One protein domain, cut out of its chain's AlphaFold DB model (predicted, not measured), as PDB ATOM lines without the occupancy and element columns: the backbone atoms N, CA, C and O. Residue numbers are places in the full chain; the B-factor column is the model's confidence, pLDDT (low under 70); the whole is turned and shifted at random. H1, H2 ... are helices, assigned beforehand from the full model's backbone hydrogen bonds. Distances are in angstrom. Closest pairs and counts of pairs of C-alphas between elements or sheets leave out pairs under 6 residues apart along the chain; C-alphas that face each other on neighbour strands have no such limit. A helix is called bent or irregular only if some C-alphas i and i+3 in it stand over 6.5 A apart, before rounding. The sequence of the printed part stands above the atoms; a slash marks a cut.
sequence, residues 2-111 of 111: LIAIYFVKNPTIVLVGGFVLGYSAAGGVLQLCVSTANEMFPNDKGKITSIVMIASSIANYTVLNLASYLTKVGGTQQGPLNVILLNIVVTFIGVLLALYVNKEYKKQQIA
ATOM      1  N   LEU A   2     125.618 143.859 166.079       57.38
ATOM      2  CA  LEU A   2     126.226 143.541 164.773       57.38
ATOM      3  C   LEU A   2     126.794 144.771 164.027       57.38
ATOM      4  O   LEU A   2     127.871 144.690 163.448       57.38
ATOM      5  N   ILE A   3     126.133 145.932 164.125       56.41
ATOM      6  CA  ILE A   3     126.611 147.209 163.554       56.41
ATOM      7  C   ILE A   3     127.916 147.694 164.221       56.41
ATOM      8  O   ILE A   3     128.794 148.223 163.548       56.41
ATOM      9  N   ALA A   4     128.088 147.466 165.528       55.69
ATOM     10  CA  ALA A   4     129.309 147.837 166.250       55.69
ATOM     11  C   ALA A   4     130.492 146.919 165.888       55.69
ATOM     12  O   ALA A   4     131.616 147.393 165.748       55.69
ATOM     13  N   ILE A   5     130.227 145.626 165.658       57.62
ATOM     14  CA  ILE A   5     131.220 144.659 165.157       57.62
ATOM     15  C   ILE A   5     131.652 145.005 163.722       57.62
ATOM     16  O   ILE A   5     132.804 144.793 163.354       57.62
ATOM     17  N   TYR A   6     130.744 145.560 162.912       55.25
ATOM     18  CA  TYR A   6     131.046 145.971 161.541       55.25
ATOM     19  C   TYR A   6     131.978 147.195 161.476       55.25
ATOM     20  O   TYR A   6     132.895 147.219 160.658       55.25
ATOM     21  N   PHE A   7     131.782 148.186 162.354       55.12
ATOM     22  CA  PHE A   7     132.598 149.409 162.377       55.12
ATOM     23  C   PHE A   7     133.954 149.244 163.077       55.12
ATOM     24  O   PHE A   7     134.923 149.896 162.695       55.12
ATOM     25  N   VAL A   8     134.051 148.374 164.087       54.97
ATOM     26  CA  VAL A   8     135.278 148.184 164.871       54.97
ATOM     27  C   VAL A   8     135.785 146.760 164.660       54.97
ATOM     28  O   VAL A   8     135.379 145.830 165.348       54.97
ATOM     29  N   LYS A   9     136.704 146.569 163.707       54.56
ATOM     30  CA  LYS A   9     137.403 145.286 163.506       54.56
ATOM     31  C   LYS A   9     138.420 145.041 164.629       54.56
ATOM     32  O   LYS A   9     139.621 145.180 164.422       54.56
ATOM     33  N   ASN A  10     137.950 144.699 165.826       60.44
ATOM     34  CA  ASN A  10     138.804 144.365 166.966       60.44
ATOM     35  C   ASN A  10     138.392 143.001 167.564       60.44
ATOM     36  O   ASN A  10     137.200 142.796 167.808       60.44
ATOM     37  N   PRO A  11     139.324 142.062 167.819       60.16
ATOM     38  CA  PRO A  11     139.010 140.746 168.393       60.16
ATOM     39  C   PRO A  11     138.190 140.808 169.694       60.16
ATOM     40  O   PRO A  11     137.342 139.946 169.924       60.16
ATOM     41  N   THR A  12     138.351 141.855 170.508       70.38
ATOM     42  CA  THR A  12     137.583 142.028 171.751       70.38
ATOM     43  C   THR A  12     136.092 142.274 171.495       70.38
ATOM     44  O   THR A  12     135.251 141.774 172.241       70.38
ATOM     45  N   ILE A  13     135.728 142.990 170.421       70.25
ATOM     46  CA  ILE A  13     134.315 143.291 170.134       70.25
ATOM     47  C   ILE A  13     133.576 142.086 169.556       70.25
ATOM     48  O   ILE A  13     132.376 141.939 169.772       70.25
ATOM     49  N   VAL A  14     134.294 141.194 168.867       71.81
ATOM     50  CA  VAL A  14     133.751 139.911 168.404       71.81
ATOM     51  C   VAL A  14     133.447 139.006 169.601       71.81
ATOM     52  O   VAL A  14     132.407 138.355 169.612       71.81
ATOM     53  N   LEU A  15     134.296 139.022 170.636       74.75
ATOM     54  CA  LEU A  15     134.089 138.249 171.864       74.75
ATOM     55  C   LEU A  15     132.856 138.736 172.648       74.75
ATOM     56  O   LEU A  15     131.968 137.949 172.971       74.75
ATOM     57  N   VAL A  16     132.765 140.048 172.894       79.31
ATOM     58  CA  VAL A  16     131.606 140.667 173.565       79.31
ATOM     59  C   VAL A  16     130.338 140.507 172.720       79.31
ATOM     60  O   VAL A  16     129.263 140.207 173.238       79.31
ATOM     61  N   GLY A  17     130.469 140.649 171.399       76.12
ATOM     62  CA  GLY A  17     129.417 140.392 170.425       76.12
ATOM     63  C   GLY A  17     128.866 138.974 170.516       76.12
ATOM     64  O   GLY A  17     127.656 138.794 170.639       76.12
ATOM     65  N   GLY A  18     129.754 137.980 170.509       78.50
ATOM     66  CA  GLY A  18     129.413 136.569 170.667       78.50
ATOM     67  C   GLY A  18     128.742 136.275 172.007       78.50
ATOM     68  O   GLY A  18     127.763 135.536 172.035       78.50
ATOM     69  N   PHE A  19     129.191 136.912 173.092       81.62
ATOM     70  CA  PHE A  19     128.572 136.764 174.410       81.62
ATOM     71  C   PHE A  19     127.114 137.242 174.431       81.62
ATOM     72  O   PHE A  19     126.228 136.504 174.856       81.62
ATOM     73  N   VAL A  20     126.831 138.446 173.926       83.06
ATOM     74  CA  VAL A  20     125.457 138.983 173.935       83.06
ATOM     75  C   VAL A  20     124.554 138.265 172.941       83.06
ATOM     76  O   VAL A  20     123.384 138.034 173.247       83.06
ATOM     77  N   LEU A  21     125.075 137.889 171.767       81.19
ATOM     78  CA  LEU A  21     124.329 137.060 170.818       81.19
ATOM     79  C   LEU A  21     124.010 135.693 171.432       81.19
ATOM     80  O   LEU A  21     122.870 135.254 171.347       81.19
ATOM     81  N   GLY A  22     124.976 135.070 172.110       80.38
ATOM     82  CA  GLY A  22     124.788 133.819 172.839       80.38
ATOM     83  C   GLY A  22     123.734 133.940 173.937       80.38
ATOM     84  O   GLY A  22     122.790 133.160 173.950       80.38
ATOM     85  N   TYR A  23     123.829 134.961 174.794       82.75
ATOM     86  CA  TYR A  23     122.834 135.232 175.837       82.75
ATOM     87  C   TYR A  23     121.427 135.432 175.256       82.75
ATOM     88  O   TYR A  23     120.458 134.865 175.756       82.75
ATOM     89  N   SER A  24     121.320 136.181 174.157       80.19
ATOM     90  CA  SER A  24     120.037 136.439 173.492       80.19
ATOM     91  C   SER A  24     119.471 135.195 172.791       80.19
ATOM     92  O   SER A  24     118.256 135.055 172.673       80.19
ATOM     93  N   ALA A  25     120.334 134.288 172.323       74.38
ATOM     94  CA  ALA A  25     119.954 133.096 171.565       74.38
ATOM     95  C   ALA A  25     119.731 131.837 172.426       74.38
ATOM     96  O   ALA A  25     119.115 130.890 171.943       74.38
ATOM     97  N   ALA A  26     120.192 131.806 173.681       77.44
ATOM     98  CA  ALA A  26     120.321 130.598 174.509       77.44
ATOM     99  C   ALA A  26     119.025 129.836 174.879       77.44
ATOM    100  O   ALA A  26     119.119 128.843 175.594       77.44
ATOM    101  N   GLY A  27     117.835 130.197 174.386       61.19
ATOM    102  CA  GLY A  27     116.722 129.230 174.435       61.19
ATOM    103  C   GLY A  27     115.298 129.763 174.475       61.19
ATOM    104  O   GLY A  27     114.374 128.966 174.364       61.19
ATOM    105  N   GLY A  28     115.077 131.072 174.598       72.31
ATOM    106  CA  GLY A  28     113.713 131.596 174.749       72.31
ATOM    107  C   GLY A  28     112.920 131.671 173.442       72.31
ATOM    108  O   GLY A  28     111.762 131.278 173.385       72.31
ATOM    109  N   VAL A  29     113.529 132.169 172.363       82.75
ATOM    110  CA  VAL A  29     112.771 132.639 171.186       82.75
ATOM    111  C   VAL A  29     112.075 131.507 170.429       82.75
ATOM    112  O   VAL A  29     110.895 131.623 170.103       82.75
ATOM    113  N   LEU A  30     112.774 130.395 170.175       86.44
ATOM    114  CA  LEU A  30     112.169 129.248 169.494       86.44
ATOM    115  C   LEU A  30     111.057 128.626 170.347       86.44
ATOM    116  O   LEU A  30     110.012 128.264 169.818       86.44
ATOM    117  N   GLN A  31     111.246 128.561 171.666       86.50
ATOM    118  CA  GLN A  31     110.240 128.021 172.580       86.50
ATOM    119  C   GLN A  31     109.004 128.922 172.674       86.50
ATOM    120  O   GLN A  31     107.886 128.412 172.654       86.50
ATOM    121  N   LEU A  32     109.182 130.247 172.694       87.69
ATOM    122  CA  LEU A  32     108.083 131.211 172.606       87.69
ATOM    123  C   LEU A  32     107.299 131.029 171.300       87.69
ATOM    124  O   LEU A  32     106.078 130.949 171.336       87.69
ATOM    125  N   CYS A  33     107.994 130.872 170.168       86.12
ATOM    126  CA  CYS A  33     107.362 130.599 168.875       86.12
ATOM    127  C   CYS A  33     106.549 129.293 168.892       86.12
ATOM    128  O   CYS A  33     105.387 129.282 168.488       86.12
ATOM    129  N   VAL A  34     107.124 128.204 169.416       88.38
ATOM    130  CA  VAL A  34     106.433 126.913 169.560       88.38
ATOM    131  C   VAL A  34     105.205 127.041 170.470       88.38
ATOM    132  O   VAL A  34     104.145 126.518 170.134       88.38
ATOM    133  N   SER A  35     105.315 127.756 171.594       89.12
ATOM    134  CA  SER A  35     104.194 127.985 172.514       89.12
ATOM    135  C   SER A  35     103.068 128.774 171.846       89.12
ATOM    136  O   SER A  35     101.929 128.317 171.848       89.12
ATOM    137  N   THR A  36     103.381 129.899 171.195       87.19
ATOM    138  CA  THR A  36     102.388 130.708 170.473       87.19
ATOM    139  C   THR A  36     101.726 129.917 169.343       87.19
ATOM    140  O   THR A  36     100.509 129.972 169.183       87.19
ATOM    141  N   ALA A  37     102.484 129.116 168.589       85.94
ATOM    142  CA  ALA A  37     101.919 128.265 167.542       85.94
ATOM    143  C   ALA A  37     100.970 127.191 168.118       85.94
ATOM    144  O   ALA A  37      99.906 126.931 167.553       85.94
ATOM    145  N   ASN A  38     101.316 126.604 169.267       87.81
ATOM    146  CA  ASN A  38     100.466 125.640 169.970       87.81
ATOM    147  C   ASN A  38      99.199 126.273 170.573       87.81
ATOM    148  O   ASN A  38      98.177 125.594 170.676       87.81
ATOM    149  N   GLU A  39      99.252 127.547 170.972       86.25
ATOM    150  CA  GLU A  39      98.087 128.320 171.425       86.25
ATOM    151  C   GLU A  39      97.149 128.679 170.265       86.25
ATOM    152  O   GLU A  39      95.933 128.624 170.430       86.25
ATOM    153  N   MET A  40      97.695 128.984 169.081       81.56
ATOM    154  CA  MET A  40      96.909 129.241 167.866       81.56
ATOM    155  C   MET A  40      96.169 127.996 167.355       81.56
ATOM    156  O   MET A  40      95.081 128.116 166.797       81.56
ATOM    157  N   PHE A  41      96.737 126.802 167.549       83.00
ATOM    158  CA  PHE A  41      96.195 125.541 167.027       83.00
ATOM    159  C   PHE A  41      96.134 124.448 168.113       83.00
ATOM    160  O   PHE A  41      96.881 123.465 168.070       83.00
ATOM    161  N   PRO A  42      95.217 124.573 169.090       77.06
ATOM    162  CA  PRO A  42      95.191 123.710 170.270       77.06
ATOM    163  C   PRO A  42      94.780 122.255 169.989       77.06
ATOM    164  O   PRO A  42      95.091 121.387 170.804       77.06
ATOM    165  N   ASN A  43      94.123 121.978 168.858       82.25
ATOM    166  CA  ASN A  43      93.657 120.633 168.490       82.25
ATOM    167  C   ASN A  43      94.780 119.714 167.967       82.25
ATOM    168  O   ASN A  43      94.653 118.497 168.051       82.25
ATOM    169  N   ASP A  44      95.894 120.270 167.472       85.19
ATOM    170  CA  ASP A  44      96.964 119.517 166.790       85.19
ATOM    171  C   ASP A  44      98.379 119.919 167.271       85.19
ATOM    172  O   ASP A  44      99.342 119.936 166.499       85.19
ATOM    173  N   LYS A  45      98.543 120.210 168.571       78.25
ATOM    174  CA  LYS A  45      99.800 120.724 169.171       78.25
ATOM    175  C   LYS A  45     101.057 119.921 168.796       78.25
ATOM    176  O   LYS A  45     102.116 120.486 168.521       78.25
ATOM    177  N   GLY A  46     100.946 118.592 168.733       85.44
ATOM    178  CA  GLY A  46     102.062 117.717 168.354       85.44
ATOM    179  C   GLY A  46     102.530 117.915 166.907       85.44
ATOM    180  O   GLY A  46     103.732 117.956 166.649       85.44
ATOM    181  N   LYS A  47     101.593 118.100 165.966       87.56
ATOM    182  CA  LYS A  47     101.906 118.353 164.549       87.56
ATOM    183  C   LYS A  47     102.457 119.762 164.341       87.56
ATOM    184  O   LYS A  47     103.375 119.962 163.558       87.56
ATOM    185  N   ILE A  48     101.921 120.746 165.057       88.12
ATOM    186  CA  ILE A  48     102.376 122.135 164.938       88.12
ATOM    187  C   ILE A  48     103.796 122.284 165.478       88.12
ATOM    188  O   ILE A  48     104.651 122.871 164.815       88.12
ATOM    189  N   THR A  49     104.084 121.667 166.623       89.81
ATOM    190  CA  THR A  49     105.444 121.631 167.170       89.81
ATOM    191  C   THR A  49     106.422 120.982 166.187       89.81
ATOM    192  O   THR A  49     107.502 121.528 165.956       89.81
ATOM    193  N   SER A  50     106.060 119.859 165.552       90.69
ATOM    194  CA  SER A  50     106.943 119.209 164.576       90.69
ATOM    195  C   SER A  50     107.170 120.063 163.323       90.69
ATOM    196  O   SER A  50     108.305 120.153 162.858       90.69
ATOM    197  N   ILE A  51     106.147 120.769 162.830       91.44
ATOM    198  CA  ILE A  51     106.287 121.726 161.721       91.44
ATOM    199  C   ILE A  51     107.257 122.857 162.090       91.44
ATOM    200  O   ILE A  51     108.158 123.160 161.306       91.44
ATOM    201  N   VAL A  52     107.131 123.446 163.285       89.00
ATOM    202  CA  VAL A  52     108.031 124.521 163.745       89.00
ATOM    203  C   VAL A  52     109.476 124.024 163.859       89.00
ATOM    204  O   VAL A  52     110.406 124.723 163.451       89.00
ATOM    205  N   MET A  53     109.687 122.795 164.333       91.00
ATOM    206  CA  MET A  53     111.025 122.196 164.432       91.00
ATOM    207  C   MET A  53     111.647 121.884 163.061       91.00
ATOM    208  O   MET A  53     112.850 122.090 162.863       91.00
ATOM    209  N   ILE A  54     110.840 121.440 162.091       93.88
ATOM    210  CA  ILE A  54     111.287 121.247 160.704       93.88
ATOM    211  C   ILE A  54     111.660 122.597 160.084       93.88
ATOM    212  O   ILE A  54     112.746 122.732 159.520       93.88
ATOM    213  N   ALA A  55     110.815 123.618 160.251       90.31
ATOM    214  CA  ALA A  55     111.096 124.969 159.776       90.31
ATOM    215  C   ALA A  55     112.386 125.536 160.391       90.31
ATOM    216  O   ALA A  55     113.208 126.103 159.672       90.31
ATOM    217  N   SER A  56     112.614 125.313 161.692       89.62
ATOM    218  CA  SER A  56     113.859 125.696 162.371       89.62
ATOM    219  C   SER A  56     115.080 125.013 161.754       89.62
ATOM    220  O   SER A  56     116.103 125.660 161.539       89.62
ATOM    221  N   SER A  57     114.984 123.719 161.443       90.88
ATOM    222  CA  SER A  57     116.080 122.969 160.814       90.88
ATOM    223  C   SER A  57     116.387 123.476 159.403       90.88
ATOM    224  O   SER A  57     117.554 123.665 159.058       90.88
ATOM    225  N   ILE A  58     115.348 123.759 158.608       93.19
ATOM    226  CA  ILE A  58     115.493 124.335 157.263       93.19
ATOM    227  C   ILE A  58     116.136 125.721 157.349       93.19
ATOM    228  O   ILE A  58     117.099 125.988 156.635       93.19
ATOM    229  N   ALA A  59     115.666 126.579 158.256       88.56
ATOM    230  CA  ALA A  59     116.235 127.907 158.455       88.56
ATOM    231  C   ALA A  59     117.726 127.833 158.818       88.56
ATOM    232  O   ALA A  59     118.542 128.519 158.199       88.56
ATOM    233  N   ASN A  60     118.099 126.949 159.751       88.88
ATOM    234  CA  ASN A  60     119.497 126.751 160.128       88.88
ATOM    235  C   ASN A  60     120.347 126.283 158.937       88.88
ATOM    236  O   ASN A  60     121.424 126.825 158.693       88.88
ATOM    237  N   TYR A  61     119.852 125.317 158.159       89.44
ATOM    238  CA  TYR A  61     120.534 124.831 156.961       89.44
ATOM    239  C   TYR A  61     120.722 125.936 155.911       89.44
ATOM    240  O   TYR A  61     121.821 126.098 155.375       89.44
ATOM    241  N   THR A  62     119.680 126.722 155.630       88.44
ATOM    242  CA  THR A  62     119.722 127.802 154.638       88.44
ATOM    243  C   THR A  62     120.683 128.913 155.051       88.44
ATOM    244  O   THR A  62     121.509 129.329 154.237       88.44
ATOM    245  N   VAL A  63     120.630 129.364 156.310       84.06
ATOM    246  CA  VAL A  63     121.526 130.415 156.822       84.06
ATOM    247  C   VAL A  63     122.982 129.959 156.765       84.06
ATOM    248  O   VAL A  63     123.832 130.705 156.278       84.06
ATOM    249  N   LEU A  64     123.278 128.723 157.184       85.62
ATOM    250  CA  LEU A  64     124.638 128.181 157.149       85.62
ATOM    251  C   LEU A  64     125.164 127.995 155.722       85.62
ATOM    252  O   LEU A  64     126.326 128.315 155.459       85.62
ATOM    253  N   ASN A  65     124.331 127.525 154.789       84.38
ATOM    254  CA  ASN A  65     124.724 127.396 153.386       84.38
ATOM    255  C   ASN A  65     124.993 128.756 152.747       84.38
ATOM    256  O   ASN A  65     126.014 128.927 152.083       84.38
ATOM    257  N   LEU A  66     124.117 129.735 152.975       81.31
ATOM    258  CA  LEU A  66     124.265 131.065 152.397       81.31
ATOM    259  C   LEU A  66     125.466 131.806 153.006       81.31
ATOM    260  O   LEU A  66     126.244 132.420 152.277       81.31
ATOM    261  N   ALA A  67     125.695 131.663 154.315       79.12
ATOM    262  CA  ALA A  67     126.890 132.176 154.983       79.12
ATOM    263  C   ALA A  67     128.179 131.518 154.457       79.12
ATOM    264  O   ALA A  67     129.165 132.205 154.172       79.12
ATOM    265  N   SER A  68     128.166 130.196 154.270       76.38
ATOM    266  CA  SER A  68     129.300 129.452 153.706       76.38
ATOM    267  C   SER A  68     129.582 129.864 152.262       76.38
ATOM    268  O   SER A  68     130.740 130.027 151.880       76.38
ATOM    269  N   TYR A  69     128.534 130.080 151.466       77.94
ATOM    270  CA  TYR A  69     128.649 130.559 150.093       77.94
ATOM    271  C   TYR A  69     129.242 131.974 150.038       77.94
ATOM    272  O   TYR A  69     130.228 132.197 149.342       77.94
ATOM    273  N   LEU A  70     128.730 132.910 150.841       70.75
ATOM    274  CA  LEU A  70     129.258 134.278 150.911       70.75
ATOM    275  C   LEU A  70     130.704 134.337 151.411       70.75
ATOM    276  O   LEU A  70     131.483 135.167 150.938       70.75
ATOM    277  N   THR A  71     131.086 133.437 152.319       70.19
ATOM    278  CA  THR A  71     132.478 133.316 152.778       70.19
ATOM    279  C   THR A  71     133.399 132.825 151.657       70.19
ATOM    280  O   THR A  71     134.525 133.302 151.547       70.19
ATOM    281  N   LYS A  72     132.919 131.924 150.785       67.50
ATOM    282  CA  LYS A  72     133.672 131.427 149.620       67.50
ATOM    283  C   LYS A  72     133.810 132.472 148.508       67.50
ATOM    284  O   LYS A  72     134.885 132.586 147.933       67.50
ATOM    285  N   VAL A  73     132.754 133.237 148.218       66.00
ATOM    286  CA  VAL A  73     132.751 134.244 147.138       66.00
ATOM    287  C   VAL A  73     133.477 135.539 147.547       66.00
ATOM    288  O   VAL A  73     134.055 136.208 146.697       66.00
ATOM    289  N   GLY A  74     133.499 135.886 148.841       56.44
ATOM    290  CA  GLY A  74     134.113 137.120 149.360       56.44
ATOM    291  C   GLY A  74     135.593 137.040 149.774       56.44
ATOM    292  O   GLY A  74     136.147 138.047 150.210       56.44
ATOM    293  N   GLY A  75     136.246 135.874 149.686       56.69
ATOM    294  CA  GLY A  75     137.643 135.679 150.110       56.69
ATOM    295  C   GLY A  75     137.894 135.786 151.631       56.69
ATOM    296  O   GLY A  75     137.034 136.187 152.416       56.69
ATOM    297  N   THR A  76     139.111 135.443 152.075       51.50
ATOM    298  CA  THR A  76     139.487 135.218 153.495       51.50
ATOM    299  C   THR A  76     139.424 136.465 154.399       51.50
ATOM    300  O   THR A  76     139.400 136.337 155.619       51.50
ATOM    301  N   GLN A  77     139.379 137.679 153.836       50.34
ATOM    302  CA  GLN A  77     139.446 138.946 154.595       50.34
ATOM    303  C   GLN A  77     138.121 139.735 154.625       50.34
ATOM    304  O   GLN A  77     137.931 140.576 155.512       50.34
ATOM    305  N   GLN A  78     137.192 139.460 153.699       54.16
ATOM    306  CA  GLN A  78     135.857 140.080 153.629       54.16
ATOM    307  C   GLN A  78     134.704 139.074 153.791       54.16
ATOM    308  O   GLN A  78     133.588 139.482 154.108       54.16
ATOM    309  N   GLY A  79     134.960 137.765 153.674       59.03
ATOM    310  CA  GLY A  79     133.966 136.710 153.898       59.03
ATOM    311  C   GLY A  79     133.197 136.843 155.223       59.03
ATOM    312  O   GLY A  79     131.968 136.908 155.188       59.03
ATOM    313  N   PRO A  80     133.869 137.005 156.382       61.69
ATOM    314  CA  PRO A  80     133.184 137.146 157.670       61.69
ATOM    315  C   PRO A  80     132.291 138.392 157.758       61.69
ATOM    316  O   PRO A  80     131.233 138.353 158.382       61.69
ATOM    317  N   LEU A  81     132.682 139.495 157.110       64.12
ATOM    318  CA  LEU A  81     131.894 140.731 157.088       64.12
ATOM    319  C   LEU A  81     130.603 140.566 156.283       64.12
ATOM    320  O   LEU A  81     129.553 141.035 156.716       64.12
ATOM    321  N   ASN A  82     130.667 139.869 155.147       65.19
ATOM    322  CA  ASN A  82     129.494 139.605 154.313       65.19
ATOM    323  C   ASN A  82     128.496 138.676 155.020       65.19
ATOM    324  O   ASN A  82     127.287 138.863 154.901       65.19
ATOM    325  N   VAL A  83     128.987 137.725 155.823       71.31
ATOM    326  CA  VAL A  83     128.140 136.888 156.688       71.31
ATOM    327  C   VAL A  83     127.473 137.711 157.791       71.31
ATOM    328  O   VAL A  83     126.286 137.537 158.060       71.31
ATOM    329  N   ILE A  84     128.208 138.637 158.418       71.19
ATOM    330  CA  ILE A  84     127.639 139.555 159.414       71.19
ATOM    331  C   ILE A  84     126.550 140.428 158.779       71.19
ATOM    332  O   ILE A  84     125.487 140.593 159.374       71.19
ATOM    333  N   LEU A  85     126.772 140.935 157.562       71.56
ATOM    334  CA  LEU A  85     125.794 141.742 156.830       71.56
ATOM    335  C   LEU A  85     124.535 140.933 156.489       71.56
ATOM    336  O   LEU A  85     123.427 141.410 156.727       71.56
ATOM    337  N   LEU A  86     124.689 139.683 156.040       76.94
ATOM    338  CA  LEU A  86     123.562 138.764 155.861       76.94
ATOM    339  C   LEU A  86     122.782 138.581 157.166       76.94
ATOM    340  O   LEU A  86     121.562 138.713 157.165       76.94
ATOM    341  N   ASN A  87     123.466 138.322 158.284       79.88
ATOM    342  CA  ASN A  87     122.804 138.140 159.577       79.88
ATOM    343  C   ASN A  87     122.053 139.402 160.027       79.88
ATOM    344  O   ASN A  87     120.966 139.282 160.588       79.88
ATOM    345  N   ILE A  88     122.576 140.603 159.749       76.94
ATOM    346  CA  ILE A  88     121.860 141.865 160.001       76.94
ATOM    347  C   ILE A  88     120.565 141.920 159.181       76.94
ATOM    348  O   ILE A  88     119.504 142.187 159.744       76.94
ATOM    349  N   VAL A  89     120.637 141.638 157.877       82.75
ATOM    350  CA  VAL A  89     119.476 141.692 156.974       82.75
ATOM    351  C   VAL A  89     118.417 140.666 157.377       82.75
ATOM    352  O   VAL A  89     117.247 141.018 157.521       82.75
ATOM    353  N   VAL A  90     118.818 139.418 157.626       84.50
ATOM    354  CA  VAL A  90     117.902 138.344 158.043       84.50
ATOM    355  C   VAL A  90     117.254 138.671 159.389       84.50
ATOM    356  O   VAL A  90     116.046 138.500 159.538       84.50
ATOM    357  N   THR A  91     118.020 139.208 160.346       83.50
ATOM    358  CA  THR A  91     117.476 139.636 161.645       83.50
ATOM    359  C   THR A  91     116.457 140.759 161.474       83.50
ATOM    360  O   THR A  91     115.388 140.716 162.075       83.50
ATOM    361  N   PHE A  92     116.753 141.754 160.633       85.56
ATOM    362  CA  PHE A  92     115.859 142.885 160.398       85.56
ATOM    363  C   PHE A  92     114.533 142.449 159.762       85.56
ATOM    364  O   PHE A  92     113.462 142.805 160.254       85.56
ATOM    365  N   ILE A  93     114.604 141.620 158.717       88.31
ATOM    366  CA  ILE A  93     113.426 141.028 158.074       88.31
ATOM    367  C   ILE A  93     112.633 140.202 159.098       88.31
ATOM    368  O   ILE A  93     111.425 140.390 159.229       88.31
ATOM    369  N   GLY A  94     113.306 139.358 159.885       84.75
ATOM    370  CA  GLY A  94     112.673 138.544 160.925       84.75
ATOM    371  C   GLY A  94     111.903 139.368 161.959       84.75
ATOM    372  O   GLY A  94     110.768 139.028 162.288       84.75
ATOM    373  N   VAL A  95     112.469 140.487 162.424       86.62
ATOM    374  CA  VAL A  95     111.789 141.399 163.364       86.62
ATOM    375  C   VAL A  95     110.561 142.047 162.721       86.62
ATOM    376  O   VAL A  95     109.509 142.100 163.354       86.62
ATOM    377  N   LEU A  96     110.654 142.501 161.467       88.94
ATOM    378  CA  LEU A  96     109.509 143.083 160.757       88.94
ATOM    379  C   LEU A  96     108.355 142.083 160.605       88.94
ATOM    380  O   LEU A  96     107.206 142.422 160.892       88.94
ATOM    381  N   LEU A  97     108.660 140.846 160.203       85.69
ATOM    382  CA  LEU A  97     107.668 139.774 160.108       85.69
ATOM    383  C   LEU A  97     107.059 139.437 161.475       85.69
ATOM    384  O   LEU A  97     105.841 139.301 161.576       85.69
ATOM    385  N   ALA A  98     107.869 139.365 162.535       84.06
ATOM    386  CA  ALA A  98     107.375 139.104 163.887       84.06
ATOM    387  C   ALA A  98     106.409 140.199 164.371       84.06
ATOM    388  O   ALA A  98     105.360 139.889 164.937       84.06
ATOM    389  N   LEU A  99     106.718 141.473 164.107       86.88
ATOM    390  CA  LEU A  99     105.830 142.595 164.426       86.88
ATOM    391  C   LEU A  99     104.515 142.526 163.642       86.88
ATOM    392  O   LEU A  99     103.449 142.764 164.210       86.88
ATOM    393  N   TYR A 100     104.581 142.181 162.353       87.62
ATOM    394  CA  TYR A 100     103.395 142.019 161.514       87.62
ATOM    395  C   TYR A 100     102.477 140.904 162.037       87.62
ATOM    396  O   TYR A 100     101.288 141.138 162.254       87.62
ATOM    397  N   VAL A 101     103.036 139.721 162.311       83.38
ATOM    398  CA  VAL A 101     102.280 138.581 162.851       83.38
ATOM    399  C   VAL A 101     101.693 138.913 164.223       83.38
ATOM    400  O   VAL A 101     100.527 138.615 164.467       83.38
ATOM    401  N   ASN A 102     102.444 139.589 165.100       83.19
ATOM    402  CA  ASN A 102     101.940 140.009 166.411       83.19
ATOM    403  C   ASN A 102     100.733 140.955 166.284       83.19
ATOM    404  O   ASN A 102      99.742 140.800 166.999       83.19
ATOM    405  N   LYS A 103     100.789 141.903 165.340       85.56
ATOM    406  CA  LYS A 103      99.689 142.836 165.077       85.56
ATOM    407  C   LYS A 103      98.432 142.110 164.592       85.56
ATOM    408  O   LYS A 103      97.343 142.423 165.070       85.56
ATOM    409  N   GLU A 104      98.578 141.145 163.687       81.19
ATOM    410  CA  GLU A 104      97.447 140.365 163.176       81.19
ATOM    411  C   GLU A 104      96.879 139.416 164.244       81.19
ATOM    412  O   GLU A 104      95.664 139.322 164.398       81.19
ATOM    413  N   TYR A 105      97.736 138.794 165.057       76.88
ATOM    414  CA  TYR A 105      97.311 137.958 166.181       76.88
ATOM    415  C   TYR A 105      96.513 138.757 167.222       76.88
ATOM    416  O   TYR A 105      95.426 138.343 167.625       76.88
ATOM    417  N   LYS A 106      96.984 139.957 167.593       75.75
ATOM    418  CA  LYS A 106      96.218 140.871 168.457       75.75
ATOM    419  C   LYS A 106      94.876 141.259 167.847       75.75
ATOM    420  O   LYS A 106      93.894 141.366 168.570       75.75
ATOM    421  N   LYS A 107      94.828 141.484 166.535       72.50
ATOM    422  CA  LYS A 107      93.592 141.840 165.834       72.50
ATOM    423  C   LYS A 107      92.569 140.700 165.872       72.50
ATOM    424  O   LYS A 107      91.394 140.978 166.070       72.50
ATOM    425  N   GLN A 108      93.009 139.447 165.747       63.94
ATOM    426  CA  GLN A 108      92.139 138.270 165.857       63.94
ATOM    427  C   GLN A 108      91.659 137.985 167.286       63.94
ATOM    428  O   GLN A 108      90.600 137.399 167.443       63.94
ATOM    429  N   GLN A 109      92.393 138.400 168.324       57.62
ATOM    430  CA  GLN A 109      91.926 138.286 169.716       57.62
ATOM    431  C   GLN A 109      90.892 139.353 170.117       57.62
ATOM    432  O   GLN A 109      90.235 139.201 171.144       57.62
ATOM    433  N   ILE A 110      90.798 140.455 169.366       53.81
ATOM    434  CA  ILE A 110      89.898 141.587 169.657       53.81
ATOM    435  C   ILE A 110      88.604 141.514 168.817       53.81
ATOM    436  O   ILE A 110      87.640 142.207 169.135       53.81
ATOM    437  N   ALA A 111      88.583 140.697 167.758       49.84
ATOM    438  CA  ALA A 111      87.417 140.440 166.906       49.84
ATOM    439  C   ALA A 111      86.585 139.263 167.432       49.84
ATOM    440  O   ALA A 111      85.343 139.342 167.304       49.84
TER     441      ALA A 111
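AT A GLANCE: This is residues 2 to 111 of the 111 residues of an uncharacterized protein of bioreactor metagenome (UniProt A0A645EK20). Two long helices, H4 and H5, meet at their tight link and open into a narrow V, and a line of two shorter helices, H2 and then H3, makes a third side of a loose, open three-sided frame. H3 folds back onto the beginning of H4 at one end of the frame, while the short H1 lies between H2 and the early part of H5 at the other end; much of the later part of H5 stands free, namely residues 91 to 97, residues 99 to 104 and, with the last residue 111 after the helix, residues 106 to 110. The printed part has 110 residues with five named helices, in the order H1, H2, H3, H4, H5, and no named strand; the class is all helix. It is loose, with a radius of gyration of the C-alphas of 17.3 A, and its outline is a rod spanning 51 by 25 by 21 A.

IN THESE COORDINATES: H5, the longest helix, holds residues 75 to 110 and is 51.9 A long from first to last C-alpha, ending with C-alpha 110 at (89.898, 141.587, 169.657). It is irregular: C-alphas 77 and 80 are 7.2 A apart. H4, residues 45 to 73, is 41.9 A long and begins with C-alpha 45 at (99.800, 120.724, 169.171). H3 holds residues 28 to 40, 18.3 A; H2 residues 11 to 25, 20.8 A; and H1 residues 2 to 7, 9.0 A, beginning with C-alpha 2 at (126.226, 143.541, 164.773).

HOW THE PARTS SIT: H5 and H4 form a helical hairpin, opposite ways at a shallow tilt of 27 degrees. They touch through residues 78 to 86 of H5 and 67 to 73 of H4 alone; their closest C-alphas are those of Thr 71 and Gly 79, 3.9 A apart. H4 touches H3 with residues 45 to 52 alone, closest at the C-alphas of Asn 38 and Lys 45, 5.0 A. This helical hairpin has a steep tilt of 40 degrees, opposite ways. H5 touches H1 with residues 81 to 88 alone, closest at the C-alphas of Leu 2 and Ile 88, 6.7 A. These two run opposite ways at a shallow tilt of 34 degrees, only just short of steep. H1 and H2 form a third helical hairpin, at a shallow tilt of 12 degrees, with the C-alphas of Ile 5 and Ile 13 closest at 6.0 A. H2 and H3 meet only through their link. H2 is apart from H4 and H5, and H3 is apart from H5. In H1, H2, H3 and H4 every O i to N i+4 pair is within hydrogen-bond range; in H5, 30 of 32 are.

THE WHOLE: The two C-alphas farthest apart, those of Thr 76 and Ala 111, are 54.0 A apart. The printed part has no cut, and its four links are tight. The mean pLDDT of the printed part is 76.9; residues 2 to 11, 27, 72 to 82 and 108 to 111 are under 70.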